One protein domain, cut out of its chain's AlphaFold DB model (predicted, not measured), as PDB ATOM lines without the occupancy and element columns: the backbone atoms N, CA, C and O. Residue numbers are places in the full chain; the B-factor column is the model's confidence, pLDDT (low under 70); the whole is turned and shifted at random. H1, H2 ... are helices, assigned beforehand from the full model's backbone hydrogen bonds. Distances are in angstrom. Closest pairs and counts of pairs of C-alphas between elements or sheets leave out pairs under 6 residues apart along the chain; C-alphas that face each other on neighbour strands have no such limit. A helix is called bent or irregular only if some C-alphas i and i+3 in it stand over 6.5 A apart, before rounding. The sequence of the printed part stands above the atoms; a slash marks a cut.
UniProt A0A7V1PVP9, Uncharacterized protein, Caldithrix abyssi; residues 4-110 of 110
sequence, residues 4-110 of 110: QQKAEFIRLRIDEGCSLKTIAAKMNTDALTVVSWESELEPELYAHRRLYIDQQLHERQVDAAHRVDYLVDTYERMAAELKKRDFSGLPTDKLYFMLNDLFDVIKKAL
ATOM      1  N   GLN A   4     -45.509 -58.452  15.480       91.00
ATOM      2  CA  GLN A   4     -44.885 -57.690  14.404       91.00
ATOM      3  C   GLN A   4     -44.934 -56.175  14.661       91.00
ATOM      4  O   GLN A   4     -43.949 -55.479  14.427       91.00
ATOM      5  N   GLN A   5     -46.051 -55.661  15.191       91.31
ATOM      6  CA  GLN A   5     -46.162 -54.255  15.600       91.31
ATOM      7  C   GLN A   5     -45.227 -53.937  16.767       91.31
ATOM      8  O   GLN A   5     -44.619 -52.873  16.793       91.31
ATOM      9  N   LYS A   6     -45.093 -54.874  17.706       92.19
ATOM     10  CA  LYS A   6     -44.199 -54.755  18.855       92.19
ATOM     11  C   LYS A   6     -42.737 -54.673  18.427       92.19
ATOM     12  O   LYS A   6     -42.034 -53.755  18.840       92.19
ATOM     13  N   ALA A   7     -42.298 -55.597  17.573       91.75
ATOM     14  CA  ALA A   7     -40.937 -55.601  17.045       91.75
ATOM     15  C   ALA A   7     -40.624 -54.302  16.287       91.75
ATOM     16  O   ALA A   7     -39.579 -53.693  16.505       91.75
ATOM     17  N   GLU A   8     -41.558 -53.838  15.454       93.25
ATOM     18  CA  GLU A   8     -41.389 -52.595  14.700       93.25
ATOM     19  C   GLU A   8     -41.348 -51.361  15.611       93.25
ATOM     20  O   GLU A   8     -40.513 -50.477  15.422       93.25
ATOM     21  N   PHE A   9     -42.193 -51.312  16.644       94.75
ATOM     22  CA  PHE A   9     -42.158 -50.247  17.643       94.75
ATOM     23  C   PHE A   9     -40.805 -50.197  18.370       94.75
ATOM     24  O   PHE A   9     -40.207 -49.125  18.472       94.75
ATOM     25  N   ILE A  10     -40.297 -51.347  18.832       92.50
ATOM     26  CA  ILE A  10     -38.999 -51.440  19.518       92.50
ATOM     27  C   ILE A  10     -37.869 -50.986  18.584       92.50
ATOM     28  O   ILE A  10     -37.064 -50.148  18.988       92.50
ATOM     29  N   ARG A  11     -37.854 -51.450  17.328       92.88
ATOM     30  CA  ARG A  11     -36.876 -51.044  16.302       92.88
ATOM     31  C   ARG A  11     -36.869 -49.528  16.092       92.88
ATOM     32  O   ARG A  11     -35.828 -48.882  16.170       92.88
ATOM     33  N   LEU A  12     -38.044 -48.930  15.879       92.25
ATOM     34  CA  LEU A  12     -38.166 -47.485  15.676       92.25
ATOM     35  C   LEU A  12     -37.766 -46.684  16.924       92.25
ATOM     36  O   LEU A  12     -37.215 -45.588  16.801       92.25
ATOM     37  N   ARG A  13     -38.057 -47.198  18.122       92.56
ATOM     38  CA  ARG A  13     -37.804 -46.497  19.385       92.56
ATOM     39  C   ARG A  13     -36.352 -46.600  19.848       92.56
ATOM     40  O   ARG A  13     -35.832 -45.608  20.357       92.56
ATOM     41  N   ILE A  14     -35.734 -47.772  19.711       90.44
ATOM     42  CA  ILE A  14     -34.395 -48.073  20.235       90.44
ATOM     43  C   ILE A  14     -33.325 -47.883  19.163       90.44
ATOM     44  O   ILE A  14     -32.409 -47.094  19.383       90.44
ATOM     45  N   ASP A  15     -33.468 -48.526  18.004       85.75
ATOM     46  CA  ASP A  15     -32.421 -48.523  16.974       85.75
ATOM     47  C   ASP A  15     -32.410 -47.201  16.194       85.75
ATOM     48  O   ASP A  15     -31.360 -46.608  15.958       85.75
ATOM     49  N   GLU A  16     -33.594 -46.700  15.816       87.38
ATOM     50  CA  GLU A  16     -33.731 -45.436  15.075       87.38
ATOM     51  C   GLU A  16     -33.900 -44.202  15.982       87.38
ATOM     52  O   GLU A  16     -33.871 -43.071  15.495       87.38
ATOM     53  N   GLY A  17     -34.123 -44.388  17.289       88.75
ATOM     54  CA  GLY A  17     -34.278 -43.287  18.249       88.75
ATOM     55  C   GLY A  17     -35.466 -42.350  17.976       88.75
ATOM     56  O   GLY A  17     -35.439 -41.179  18.364       88.75
ATOM     57  N   CYS A  18     -36.513 -42.822  17.290       91.25
ATOM     58  CA  CYS A  18     -37.646 -41.987  16.897       91.25
ATOM     59  C   CYS A  18     -38.460 -41.491  18.111       91.25
ATOM     60  O   CYS A  18     -38.607 -42.172  19.131       91.25
ATOM     61  N   SER A  19     -39.050 -40.297  17.974       92.56
ATOM     62  CA  SER A  19     -40.036 -39.776  18.934       92.56
ATOM     63  C   SER A  19     -41.371 -40.523  18.815       92.56
ATOM     64  O   SER A  19     -41.715 -40.983  17.726       92.56
ATOM     65  N   LEU A  20     -42.178 -40.575  19.883       91.94
ATOM     66  CA  LEU A  20     -43.500 -41.229  19.847       91.94
ATOM     67  C   LEU A  20     -44.414 -40.652  18.762       91.94
ATOM     68  O   LEU A  20     -45.137 -41.387  18.102       91.94
ATOM     69  N   LYS A  21     -44.335 -39.338  18.522       90.94
ATOM     70  CA  LYS A  21     -45.084 -38.672  17.450       90.94
ATOM     71  C   LYS A  21     -44.664 -39.177  16.067       90.94
ATOM     72  O   LYS A  21     -45.508 -39.405  15.206       90.94
ATOM     73  N   THR A  22     -43.361 -39.351  15.858       92.62
ATOM     74  CA  THR A  22     -42.812 -39.901  14.611       92.62
ATOM     75  C   THR A  22     -43.218 -41.361  14.433       92.62
ATOM     76  O   THR A  22     -43.572 -41.766  13.330       92.62
ATOM     77  N   ILE A  23     -43.201 -42.138  15.516       93.69
ATOM     78  CA  ILE A  23     -43.598 -43.549  15.518       93.69
ATOM     79  C   ILE A  23     -45.088 -43.687  15.201       93.69
ATOM     80  O   ILE A  23     -45.441 -44.465  14.322       93.69
ATOM     81  N   ALA A  24     -45.945 -42.876  15.824       94.62
ATOM     82  CA  ALA A  24     -47.381 -42.838  15.547       94.62
ATOM     83  C   ALA A  24     -47.662 -42.598  14.056       94.62
ATOM     84  O   ALA A  24     -48.427 -43.335  13.435       94.62
ATOM     85  N   ALA A  25     -46.959 -41.633  13.449       93.62
ATOM     86  CA  ALA A  25     -47.065 -41.361  12.019       93.62
ATOM     87  C   ALA A  25     -46.567 -42.532  11.149       93.62
ATOM     88  O   ALA A  25     -47.241 -42.907  10.193       93.62
ATOM     89  N   LYS A  26     -45.414 -43.132  11.479       92.69
ATOM     90  CA  LYS A  26     -44.834 -44.263  10.727       92.69
ATOM     91  C   LYS A  26     -45.682 -45.534  10.818       92.69
ATOM     92  O   LYS A  26     -45.800 -46.259   9.838       92.69
ATOM     93  N   MET A  27     -46.275 -45.792  11.979       92.69
ATOM     94  CA  MET A  27     -47.100 -46.974  12.238       92.69
ATOM     95  C   MET A  27     -48.581 -46.754  11.907       92.69
ATOM     96  O   MET A  27     -49.386 -47.662  12.106       92.69
ATOM     97  N   ASN A  28     -48.938 -45.566  11.403       92.50
ATOM     98  CA  ASN A  28     -50.307 -45.161  11.091       92.50
ATOM     99  C   ASN A  28     -51.278 -45.423  12.259       92.50
ATOM    100  O   ASN A  28     -52.337 -46.031  12.097       92.50
ATOM    101  N   THR A  29     -50.877 -45.002  13.456       92.94
ATOM    102  CA  THR A  29     -51.645 -45.148  14.697       92.94
ATOM    103  C   THR A  29     -51.695 -43.814  15.443       92.94
ATOM    104  O   THR A  29     -50.991 -42.864  15.094       92.94
ATOM    105  N   ASP A  30     -52.557 -43.696  16.447       92.19
ATOM    106  CA  ASP A  30     -52.694 -42.464  17.212       92.19
ATOM    107  C   ASP A  30     -51.608 -42.334  18.295       92.19
ATOM    108  O   ASP A  30     -51.046 -43.312  18.791       92.19
ATOM    109  N   ALA A  31     -51.305 -41.094  18.677       88.19
ATOM    110  CA  ALA A  31     -50.246 -40.812  19.639       88.19
ATOM    111  C   ALA A  31     -50.532 -41.378  21.043       88.19
ATOM    112  O   ALA A  31     -49.584 -41.706  21.752       88.19
ATOM    113  N   LEU A  32     -51.803 -41.510  21.444       91.44
ATOM    114  CA  LEU A  32     -52.171 -42.064  22.751       91.44
ATOM    115  C   LEU A  32     -51.898 -43.570  22.799       91.44
ATOM    116  O   LEU A  32     -51.353 -44.057  23.785       91.44
ATOM    117  N   THR A  33     -52.183 -44.288  21.714       92.00
ATOM    118  CA  THR A  33     -51.861 -45.710  21.565       92.00
ATOM    119  C   THR A  33     -50.357 -45.959  21.678       92.00
ATOM    120  O   THR A  33     -49.938 -46.847  22.417       92.00
ATOM    121  N   VAL A  34     -49.525 -45.132  21.038       92.69
ATOM    122  CA  VAL A  34     -48.057 -45.251  21.132       92.69
ATOM    123  C   VAL A  34     -47.541 -44.953  22.544       92.69
ATOM    124  O   VAL A  34     -46.609 -45.608  23.002       92.69
ATOM    125  N   VAL A  35     -48.153 -44.000  23.255       93.75
ATOM    126  CA  VAL A  35     -47.835 -43.726  24.669       93.75
ATOM    127  C   VAL A  35     -48.209 -44.918  25.558       93.75
ATOM    128  O   VAL A  35     -47.421 -45.293  26.425       93.75
ATOM    129  N   SER A  36     -49.366 -45.550  25.322       93.94
ATOM    130  CA  SER A  36     -49.765 -46.778  26.028       93.94
ATOM    131  C   SER A  36     -48.746 -47.891  25.801       93.94
ATOM    132  O   SER A  36     -48.289 -48.513  26.754       93.94
ATOM    133  N   TRP A  37     -48.324 -48.091  24.549       94.19
ATOM    134  CA  TRP A  37     -47.322 -49.099  24.208       94.19
ATOM    135  C   TRP A  37     -45.969 -48.830  24.856       94.19
ATOM    136  O   TRP A  37     -45.348 -49.774  25.331       94.19
ATOM    137  N   GLU A  38     -45.509 -47.575  24.920       92.50
ATOM    138  CA  GLU A  38     -44.264 -47.246  25.628       92.50
ATOM    139  C   GLU A  38     -44.363 -47.626  27.109       92.50
ATOM    140  O   GLU A  38     -43.478 -48.301  27.624       92.50
ATOM    141  N   SER A  39     -45.476 -47.292  27.769       93.06
ATOM    142  CA  SER A  39     -45.682 -47.651  29.175       93.06
ATOM    143  C   SER A  39     -45.769 -49.164  29.403       93.06
ATOM    144  O   SER A  39     -45.255 -49.656  30.405       93.06
ATOM    145  N   GLU A  40     -46.433 -49.903  28.512       93.38
ATOM    146  CA  GLU A  40     -46.578 -51.364  28.600       93.38
ATOM    147  C   GLU A  40     -45.252 -52.091  28.344       93.38
ATOM    148  O   GLU A  40     -44.968 -53.116  28.967       93.38
ATOM    149  N   LEU A  41     -44.435 -51.560  27.433       94.19
ATOM    150  CA  LEU A  41     -43.178 -52.164  27.001       94.19
ATOM    151  C   LEU A  41     -41.950 -51.641  27.746       94.19
ATOM    152  O   LEU A  41     -40.850 -52.109  27.462       94.19
ATOM    153  N   GLU A  42     -42.086 -50.705  28.685       92.19
ATOM    154  CA  GLU A  42     -40.938 -50.055  29.332       92.19
ATOM    155  C   GLU A  42     -39.893 -51.039  29.906       92.19
ATOM    156  O   GLU A  42     -38.699 -50.829  29.664       92.19
ATOM    157  N   PRO A  43     -40.268 -52.156  30.573       90.31
ATOM    158  CA  PRO A  43     -39.288 -53.142  31.037       90.31
ATOM    159  C   PRO A  43     -38.465 -53.761  29.898       90.31
ATOM    160  O   PRO A  43     -37.266 -54.006  30.033       90.31
ATOM    161  N   GLU A  44     -39.104 -54.000  28.759       89.81
ATOM    162  CA  GLU A  44     -38.492 -54.607  27.581       89.81
ATOM    163  C   GLU A  44     -37.664 -53.589  26.796       89.81
ATOM    164  O   GLU A  44     -36.527 -53.879  26.431       89.81
ATOM    165  N   LEU A  45     -38.161 -52.358  26.636       90.94
ATOM    166  CA  LEU A  45     -37.392 -51.242  26.083       90.94
ATOM    167  C   LEU A  45     -36.122 -50.987  26.895       90.94
ATOM    168  O   LEU A  45     -35.070 -50.723  26.316       90.94
ATOM    169  N   TYR A  46     -36.186 -51.089  28.224       86.62
ATOM    170  CA  TYR A  46     -35.012 -50.969  29.084       86.62
ATOM    171  C   TYR A  46     -33.986 -52.081  28.820       86.62
ATOM    172  O   TYR A  46     -32.797 -51.797  28.649       86.62
ATOM    173  N   ALA A  47     -34.435 -53.337  28.729       87.56
ATOM    174  CA  ALA A  47     -33.565 -54.464  28.396       87.56
ATOM    175  C   ALA A  47     -32.921 -54.299  27.007       87.56
ATOM    176  O   ALA A  47     -31.706 -54.453  26.869       87.56
ATOM    177  N   HIS A  48     -33.705 -53.899  26.003       88.25
ATOM    178  CA  HIS A  48     -33.216 -53.635  24.650       88.25
ATOM    179  C   HIS A  48     -32.235 -52.464  24.597       88.25
ATOM    180  O   HIS A  48     -31.195 -52.591  23.959       88.25
ATOM    181  N   ARG A  49     -32.491 -51.355  25.307       86.38
ATOM    182  CA  ARG A  49     -31.543 -50.230  25.408       86.38
ATOM    183  C   ARG A  49     -30.199 -50.680  25.956       86.38
ATOM    184  O   ARG A  49     -29.164 -50.271  25.440       86.38
ATOM    185  N   ARG A  50     -30.206 -51.522  26.990       84.56
ATOM    186  CA  ARG A  50     -28.975 -52.035  27.591       84.56
ATOM    187  C   ARG A  50     -28.179 -52.887  26.604       84.56
ATOM    188  O   ARG A  50     -26.993 -52.638  26.433       84.56
ATOM    189  N   LEU A  51     -28.841 -53.818  25.918       84.81
ATOM    190  CA  LEU A  51     -28.207 -54.649  24.890       84.81
ATOM    191  C   LEU A  51     -27.699 -53.821  23.707       84.81
ATOM    192  O   LEU A  51     -26.587 -54.046  23.246       84.81
ATOM    193  N   TYR A  52     -28.479 -52.839  23.252       81.06
ATOM    194  CA  TYR A  52     -28.092 -51.932  22.176       81.06
ATOM    195  C   TYR A  52     -26.844 -51.124  22.547       81.06
ATOM    196  O   TYR A  52     -25.913 -51.027  21.754       81.06
ATOM    197  N   ILE A  53     -26.779 -50.588  23.770       79.06
ATOM    198  CA  ILE A  53     -25.589 -49.890  24.272       79.06
ATOM    199  C   ILE A  53     -24.397 -50.846  24.342       79.06
ATOM    200  O   ILE A  53     -23.327 -50.502  23.846       79.06
ATOM    201  N   ASP A  54     -24.569 -52.041  24.910       78.44
ATOM    202  CA  ASP A  54     -23.494 -53.034  25.010       78.44
ATOM    203  C   ASP A  54     -22.972 -53.435  23.616       78.44
ATOM    204  O   ASP A  54     -21.760 -53.502  23.407       78.44
ATOM    205  N   GLN A  55     -23.863 -53.612  22.635       80.75
ATOM    206  CA  GLN A  55     -23.509 -53.878  21.241       80.75
ATOM    207  C   GLN A  55     -22.767 -52.699  20.605       80.75
ATOM    208  O   GLN A  55     -21.712 -52.898  20.013       80.75
ATOM    209  N   GLN A  56     -23.267 -51.470  20.753       74.06
ATOM    210  CA  GLN A  56     -22.609 -50.275  20.218       74.06
ATOM    211  C   GLN A  56     -21.215 -50.065  20.823       74.06
ATOM    212  O   GLN A  56     -20.292 -49.637  20.130       74.06
ATOM    213  N   LEU A  57     -21.036 -50.383  22.105       66.44
ATOM    214  CA  LEU A  57     -19.731 -50.352  22.766       66.44
ATOM    215  C   LEU A  57     -18.802 -51.451  22.234       66.44
ATOM    216  O   LEU A  57     -17.621 -51.192  22.000       66.44
ATOM    217  N   HIS A  58     -19.336 -52.652  22.003       68.12
ATOM    218  CA  HIS A  58     -18.588 -53.766  21.427       68.12
ATOM    219  C   HIS A  58     -18.139 -53.480  19.983       68.12
ATOM    220  O   HIS A  58     -16.965 -53.645  19.659       68.12
ATOM    221  N   GLU A  59     -19.041 -52.975  19.135       68.75
ATOM    222  CA  GLU A  59     -18.764 -52.582  17.745       68.75
ATOM    223  C   GLU A  59     -17.699 -51.484  17.656       68.75
ATOM    224  O   GLU A  59     -16.875 -51.479  16.741       68.75
ATOM    225  N   ARG A  60     -17.674 -50.574  18.634       65.81
ATOM    226  CA  ARG A  60     -16.681 -49.497  18.730       65.81
ATOM    227  C   ARG A  60     -15.348 -49.931  19.350       65.81
ATOM    228  O   ARG A  60     -14.504 -49.069  19.578       65.81
ATOM    229  N   GLN A  61     -15.148 -51.227  19.613       60.81
ATOM    230  CA  GLN A  61     -13.939 -51.777  20.246       60.81
ATOM    231  C   GLN A  61     -13.552 -51.039  21.538       60.81
ATOM    232  O   GLN A  61     -12.374 -50.818  21.821       60.81
ATOM    233  N   VAL A  62     -14.548 -50.633  22.329       57.22
ATOM    234  CA  VAL A  62     -14.304 -49.949  23.599       57.22
ATOM    235  C   VAL A  62     -13.841 -51.005  24.601       57.22
ATOM    236  O   VAL A  62     -14.652 -51.655  25.260       57.22
ATOM    237  N   ASP A  63     -12.525 -51.208  24.681       66.81
ATOM    238  CA  ASP A  63     -11.886 -51.915  25.793       66.81
ATOM    239  C   ASP A  63     -12.434 -51.348  27.116       66.81
ATOM    240  O   ASP A  63     -12.760 -50.161  27.211       66.81
ATOM    241  N   ALA A  64     -12.547 -52.179  28.150       62.69
ATOM    242  CA  ALA A  64     -12.965 -51.747  29.479       62.69
ATOM    243  C   ALA A  64     -12.177 -50.507  29.950       62.69
ATOM    244  O   ALA A  64     -12.751 -49.643  30.611       62.69
ATOM    245  N   ALA A  65     -10.914 -50.376  29.528       64.38
ATOM    246  CA  ALA A  65     -10.090 -49.181  29.706       64.38
ATOM    247  C   ALA A  65     -10.713 -47.914  29.084       64.38
ATOM    248  O   ALA A  65     -10.963 -46.948  29.795       64.38
ATOM    249  N   HIS A  66     -11.093 -47.943  27.804       66.81
ATOM    250  CA  HIS A  66     -11.729 -46.801  27.135       66.81
ATOM    251  C   HIS A  66     -13.078 -46.422  27.760       66.81
ATOM    252  O   HIS A  66     -13.477 -45.257  27.743       66.81
ATOM    253  N   ARG A  67     -13.799 -47.397  28.327       65.88
ATOM    254  CA  ARG A  67     -15.038 -47.129  29.066       65.88
ATOM    255  C   ARG A  67     -14.758 -46.371  30.360       65.88
ATOM    256  O   ARG A  67     -15.503 -45.448  30.683       65.88
ATOM    257  N   VAL A  68     -13.718 -46.764  31.092       74.56
ATOM    258  CA  VAL A  68     -13.269 -46.036  32.284       74.56
ATOM    259  C   VAL A  68     -12.830 -44.630  31.887       74.56
ATOM    260  O   VAL A  68     -13.322 -43.679  32.484       74.56
ATOM    261  N   ASP A  69     -12.038 -44.485  30.828       73.81
ATOM    262  CA  ASP A  69     -11.548 -43.186  30.358       73.81
ATOM    263  C   ASP A  69     -12.691 -42.240  29.966       73.81
ATOM    264  O   ASP A  69     -12.713 -41.085  30.382       73.81
ATOM    265  N   TYR A  70     -13.699 -42.732  29.237       74.12
ATOM    266  CA  TYR A  70     -14.878 -41.935  28.886       74.12
ATOM    267  C   TYR A  70     -15.680 -41.494  30.120       74.12
ATOM    268  O   TYR A  70     -16.155 -40.356  30.192       74.12
ATOM    269  N   LEU A  71     -15.867 -42.395  31.089       72.56
ATOM    270  CA  LEU A  71     -16.599 -42.087  32.318       72.56
ATOM    271  C   LEU A  71     -15.827 -41.103  33.203       72.56
ATOM    272  O   LEU A  71     -16.446 -40.213  33.784       72.56
ATOM    273  N   VAL A  72     -14.499 -41.231  33.266       77.19
ATOM    274  CA  VAL A  72     -13.608 -40.293  33.957       77.19
ATOM    275  C   VAL A  72     -13.669 -38.918  33.290       77.19
ATOM    276  O   VAL A  72     -13.980 -37.954  33.982       77.19
ATOM    277  N   ASP A  73     -13.510 -38.820  31.964       78.44
ATOM    278  CA  ASP A  73     -13.623 -37.545  31.229       78.44
ATOM    279  C   ASP A  73     -14.990 -36.880  31.457       78.44
ATOM    280  O   ASP A  73     -15.091 -35.692  31.776       78.44
ATOM    281  N   THR A  74     -16.070 -37.662  31.370       73.38
ATOM    282  CA  THR A  74     -17.429 -37.158  31.604       73.38
ATOM    283  C   THR A  74     -17.585 -36.627  33.030       73.38
ATOM    284  O   THR A  74     -18.118 -35.531  33.228       73.38
ATOM    285  N   TYR A  75     -17.102 -37.376  34.026       82.19
ATOM    286  CA  TYR A  75     -17.131 -36.962  35.427       82.19
ATOM    287  C   TYR A  75     -16.328 -35.677  35.653       82.19
ATOM    288  O   TYR A  75     -16.839 -34.739  36.265       82.19
ATOM    289  N   GLU A  76     -15.107 -35.595  35.123       84.62
ATOM    290  CA  GLU A  76     -14.235 -34.427  35.260       84.62
ATOM    291  C   GLU A  76     -14.868 -33.171  34.662       84.62
ATOM    292  O   GLU A  76     -14.864 -32.109  35.290       84.62
ATOM    293  N   ARG A  77     -15.498 -33.290  33.489       79.94
ATOM    294  CA  ARG A  77     -16.219 -32.180  32.852       79.94
ATOM    295  C   ARG A  77     -17.403 -31.709  33.691       79.94
ATOM    296  O   ARG A  77     -17.581 -30.505  33.870       79.94
ATOM    297  N   MET A  78     -18.194 -32.632  34.239       72.75
ATOM    298  CA  MET A  78     -19.312 -32.285  35.126       72.75
ATOM    299  C   MET A  78     -18.826 -31.633  36.425       72.75
ATOM    300  O   MET A  78     -19.385 -30.622  36.853       72.75
ATOM    301  N   ALA A  79     -17.763 -32.167  37.032       83.31
ATOM    302  CA  ALA A  79     -17.149 -31.609  38.232       83.31
ATOM    303  C   ALA A  79     -16.588 -30.200  37.981       83.31
ATOM    304  O   ALA A  79     -16.763 -29.306  38.811       83.31
ATOM    305  N   ALA A  80     -15.968 -29.969  36.820       85.06
ATOM    306  CA  ALA A  80     -15.461 -28.661  36.424       85.06
ATOM    307  C   ALA A  80     -16.583 -27.624  36.267       85.06
ATOM    308  O   ALA A  80     -16.420 -26.484  36.701       85.06
ATOM    309  N   GLU A  81     -17.727 -28.004  35.695       82.69
ATOM    310  CA  GLU A  81     -18.897 -27.123  35.600       82.69
ATOM    311  C   GLU A  81     -19.529 -26.852  36.972       82.69
ATOM    312  O   GLU A  81     -19.834 -25.704  37.296       82.69
ATOM    313  N   LEU A  82     -19.652 -27.873  37.828       83.12
ATOM    314  CA  LEU A  82     -20.139 -27.697  39.200       83.12
ATOM    315  C   LEU A  82     -19.234 -26.775  40.024       83.12
ATOM    316  O   LEU A  82     -19.739 -25.942  40.770       83.12
ATOM    317  N   LYS A  83     -17.911 -26.865  39.849       85.56
ATOM    318  CA  LYS A  83     -16.934 -26.010  40.543       85.56
ATOM    319  C   LYS A  83     -17.063 -24.530  40.176       85.56
ATOM    320  O   LYS A  83     -16.733 -23.671  40.988       85.56
ATOM    321  N   LYS A  84     -17.520 -24.223  38.960       90.00
ATOM    322  CA  LYS A  84     -17.748 -22.843  38.499       90.00
ATOM    323  C   LYS A  84     -19.065 -22.262  39.010       90.00
ATOM    324  O   LYS A  84     -19.287 -21.061  38.869       90.00
ATOM    325  N   ARG A  85     -19.964 -23.099  39.533       85.50
ATOM    326  CA  ARG A  85     -21.307 -22.673  39.898       85.50
ATOM    327  C   ARG A  85     -21.264 -21.853  41.178       85.50
ATOM    328  O   ARG A  85     -20.792 -22.315  42.211       85.50
ATOM    329  N   ASP A  86     -21.799 -20.642  41.098       84.44
ATOM    330  CA  ASP A  86     -22.062 -19.848  42.286       84.44
ATOM    331  C   ASP A  86     -23.289 -20.413  43.013       84.44
ATOM    332  O   ASP A  86     -24.361 -20.598  42.427       84.44
ATOM    333  N   PHE A  87     -23.109 -20.715  44.293       84.94
ATOM    334  CA  PHE A  87     -24.146 -21.257  45.162       84.94
ATOM    335  C   PHE A  87     -24.809 -20.184  46.033       84.94
ATOM    336  O   PHE A  87     -25.692 -20.513  46.821       84.94
ATOM    337  N   SER A  88     -24.434 -18.909  45.874       86.88
ATOM    338  CA  SER A  88     -24.998 -17.772  46.617       86.88
ATOM    339  C   SER A  88     -26.524 -17.649  46.498       86.88
ATOM    340  O   SER A  88     -27.182 -17.192  47.428       86.88
ATOM    341  N   GLY A  89     -27.098 -18.098  45.377       85.00
ATOM    342  CA  GLY A  89     -28.543 -18.098  45.135       85.00
ATOM    343  C   GLY A  89     -29.309 -19.263  45.770       85.00
ATOM    344  O   GLY A  89     -30.525 -19.343  45.601       85.00
ATOM    345  N   LEU A  90     -28.632 -20.190  46.457       85.44
ATOM    346  CA  LEU A  90     -29.288 -21.324  47.101       85.44
ATOM    347  C   LEU A  90     -29.646 -21.017  48.562       85.44
ATOM    348  O   LEU A  90     -28.808 -20.504  49.307       85.44
ATOM    349  N   PRO A  91     -30.858 -21.396  49.009       91.94
ATOM    350  CA  PRO A  91     -31.224 -21.358  50.417       91.94
ATOM    351  C   PRO A  91     -30.235 -22.133  51.301       91.94
ATOM    352  O   PRO A  91     -29.756 -23.211  50.941       91.94
ATOM    353  N   THR A  92     -29.933 -21.587  52.480       88.12
ATOM    354  CA  THR A  92     -28.925 -22.133  53.400       88.12
ATOM    355  C   THR A  92     -29.224 -23.569  53.839       88.12
ATOM    356  O   THR A  92     -28.314 -24.390  53.926       88.12
ATOM    357  N   ASP A  93     -30.491 -23.913  54.058       89.88
ATOM    358  CA  ASP A  93     -30.950 -25.270  54.383       89.88
ATOM    359  C   ASP A  93     -30.600 -26.285  53.281       89.88
ATOM    360  O   ASP A  93     -30.173 -27.405  53.574       89.88
ATOM    361  N   LYS A  94     -30.693 -25.882  52.008       85.00
ATOM    362  CA  LYS A  94     -30.291 -26.717  50.869       85.00
ATOM    363  C   LYS A  94     -28.785 -26.932  50.817       85.00
ATOM    364  O   LYS A  94     -28.352 -28.041  50.507       85.00
ATOM    365  N   LEU A  95     -27.994 -25.913  51.151       84.25
ATOM    366  CA  LEU A  95     -26.536 -26.041  51.238       84.25
ATOM    367  C   LEU A  95     -26.130 -27.040  52.326       84.25
ATOM    368  O   LEU A  95     -25.311 -27.920  52.068       84.25
ATOM    369  N   TYR A  96     -26.751 -26.964  53.507       87.19
ATOM    370  CA  TYR A  96     -26.502 -27.919  54.591       87.19
ATOM    371  C   TYR A  96     -26.900 -29.348  54.226       87.19
ATOM    372  O   TYR A  96     -26.159 -30.281  54.528       87.19
ATOM    373  N   PHE A  97     -28.037 -29.531  53.550       90.88
ATOM    374  CA  PHE A  97     -28.458 -30.850  53.080       90.88
ATOM    375  C   PHE A  97     -27.423 -31.471  52.132       90.88
ATOM    376  O   PHE A  97     -26.995 -32.602  52.351       90.88
ATOM    377  N   MET A  98     -26.974 -30.718  51.121       85.12
ATOM    378  CA  MET A  98     -25.973 -31.201  50.163       85.12
ATOM    379  C   MET A  98     -24.624 -31.494  50.831       85.12
ATOM    380  O   MET A  98     -23.962 -32.465  50.474       85.12
ATOM    381  N   LEU A  99     -24.221 -30.681  51.812       87.12
ATOM    382  CA  LEU A  99     -22.978 -30.893  52.553       87.12
ATOM    383  C   LEU A  99     -23.019 -32.182  53.386       87.12
ATOM    384  O   LEU A  99     -22.046 -32.933  53.391       87.12
ATOM    385  N   ASN A 100     -24.139 -32.448  54.064       88.25
ATOM    386  CA  ASN A 100     -24.309 -33.660  54.866       88.25
ATOM    387  C   ASN A 100     -24.333 -34.922  53.994       88.25
ATOM    388  O   ASN A 100     -23.668 -35.898  54.329       88.25
ATOM    389  N   ASP A 101     -25.035 -34.881  52.860       90.50
ATOM    390  CA  ASP A 101     -25.075 -36.001  51.912       90.50
ATOM    391  C   ASP A 101     -23.673 -36.324  51.370       90.50
ATOM    392  O   ASP A 101     -23.234 -37.476  51.383       90.50
ATOM    393  N   LEU A 102     -22.902 -35.291  51.004       86.38
ATOM    394  CA  LEU A 102     -21.516 -35.459  50.567       86.38
ATOM    395  C   LEU A 102     -20.633 -36.062  51.671       86.38
ATOM    396  O   LEU A 102     -19.812 -36.940  51.398       86.38
ATOM    397  N   PHE A 103     -20.800 -35.614  52.917       86.19
ATOM    398  CA  PHE A 103     -20.047 -36.137  54.054       86.19
ATOM    399  C   PHE A 103     -20.344 -37.620  54.311       86.19
ATOM    400  O   PHE A 103     -19.419 -38.405  54.525       86.19
ATOM    401  N   ASP A 104     -21.612 -38.026  54.224       85.88
ATOM    402  CA  ASP A 104     -22.022 -39.423  54.376       85.88
ATOM    403  C   ASP A 104     -21.460 -40.319  53.266       85.88
ATOM    404  O   ASP A 104     -21.072 -41.461  53.529       85.88
ATOM    405  N   VAL A 105     -21.380 -39.811  52.033       84.38
ATOM    406  CA  VAL A 105     -20.744 -40.523  50.916       84.38
ATOM    407  C   VAL A 105     -19.244 -40.691  51.161       84.38
ATOM    408  O   VAL A 105     -18.741 -41.808  51.048       84.38
ATOM    409  N   ILE A 106     -18.533 -39.627  51.554       80.56
ATOM    410  CA  ILE A 106     -17.089 -39.686  51.845       80.56
ATOM    411  C   ILE A 106     -16.805 -40.668  52.983       80.56
ATOM    412  O   ILE A 106     -15.902 -41.493  52.882       80.56
ATOM    413  N   LYS A 107     -17.609 -40.632  54.049       85.12
ATOM    414  CA  LYS A 107     -17.465 -41.528  55.199       85.12
ATOM    415  C   LYS A 107     -17.639 -43.006  54.839       85.12
ATOM    416  O   LYS A 107     -17.051 -43.850  55.498       85.12
ATOM    417  N   LYS A 108     -18.456 -43.332  53.834       80.12
ATOM    418  CA  LYS A 108     -18.636 -44.713  53.349       80.12
ATOM    419  C   LYS A 108     -17.498 -45.186  52.442       80.12
ATOM    420  O   LYS A 108     -17.393 -46.385  52.203       80.12
ATOM    421  N   ALA A 109     -16.714 -44.259  51.896       71.88
ATOM    422  CA  ALA A 109     -15.622 -44.543  50.971       71.88
ATOM    423  C   ALA A 109     -14.246 -44.672  51.658       71.88
ATOM    424  O   ALA A 109     -13.308 -45.149  51.020       71.88
ATOM    425  N   LEU A 110     -14.131 -44.243  52.921       59.00
ATOM    426  CA  LEU A 110     -12.952 -44.371  53.790       59.00
ATOM    427  C   LEU A 110     -13.099 -45.566  54.738       59.00
ATOM    428  O   LEU A 110     -12.067 -46.223  54.995       59.00
TER     429      LEU A 110
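What this domain is: This is residues 4 to 110 of the 110 residues of an uncharacterized protein of Caldithrix abyssi (UniProt A0A7V1PVP9). A small head, made of H1, H2 and arm H3a of the bent helix H3, sits at one end of an open, zigzag chain of helices, in which arm H3b leads away from the head, H4 turns off beyond it, and H5 ends the row. H4 and H5 touch no helix, and residues 71 to 86, 88 to 94 and 96 to 110 stick out free. The printed part has 107 residues with five named helices, H1 to H5 in order along the chain, and no named strand; the class is all helix. The whole is extended, with a radius of gyration of the C-alphas of 20.8 A and spans of 52 by 39 by 26 A.

How they stand to each other: H3, residues 31 to 59, was assigned as one helix by its hydrogen bonds but is bent, with C-alphas 40 and 43 7.9 A apart. Its arms H3a, residues 31 to 40, and H3b, residues 43 to 59, are about perpendicular at 83 degrees. H2, residues 20 to 26, touches H3a at a steep tilt of 65 degrees, opposite ways; the closest C-alphas, of Ala 24 and Ala 31, are 5.4 A apart. H1, residues 4 to 15, touches H3b with residues 10 to 15 alone, at a steep tilt of 50 degrees, the same way; the closest C-alphas are those of Ile 14 and Arg 49, 6.3 A. H1 also touches H2, with Leu 12 and Ile 23 the closest C-alphas at 6.7 A. H4, residues 64 to 84, is only just apart from H3b, the closest C-alphas being 8.5 A apart. H5, residues 92 to 109, is apart from H4. In H1, H2, H3a, H3b, H4 and H5 every O i to N i+4 pair is within hydrogen-bond range.

Where its parts are: H3b measures 24.5 A, H4 30.7 A and H5 26.2 A from first to last C-alpha. H1 begins at C-alpha 4 (-44.885, -57.690, 14.404), H4 at C-alpha 64 (-12.965, -51.747, 29.479), and H5 ends at C-alpha 109 (-15.622, -44.543, 50.971).

The domain as a whole: The two C-alphas farthest apart, of Asn 28 and Leu 110, are 56.7 A apart. The printed part has no cut; no link is long. The mean pLDDT of the printed part is 84.5, and residues 57 to 67 and 110 are under 70.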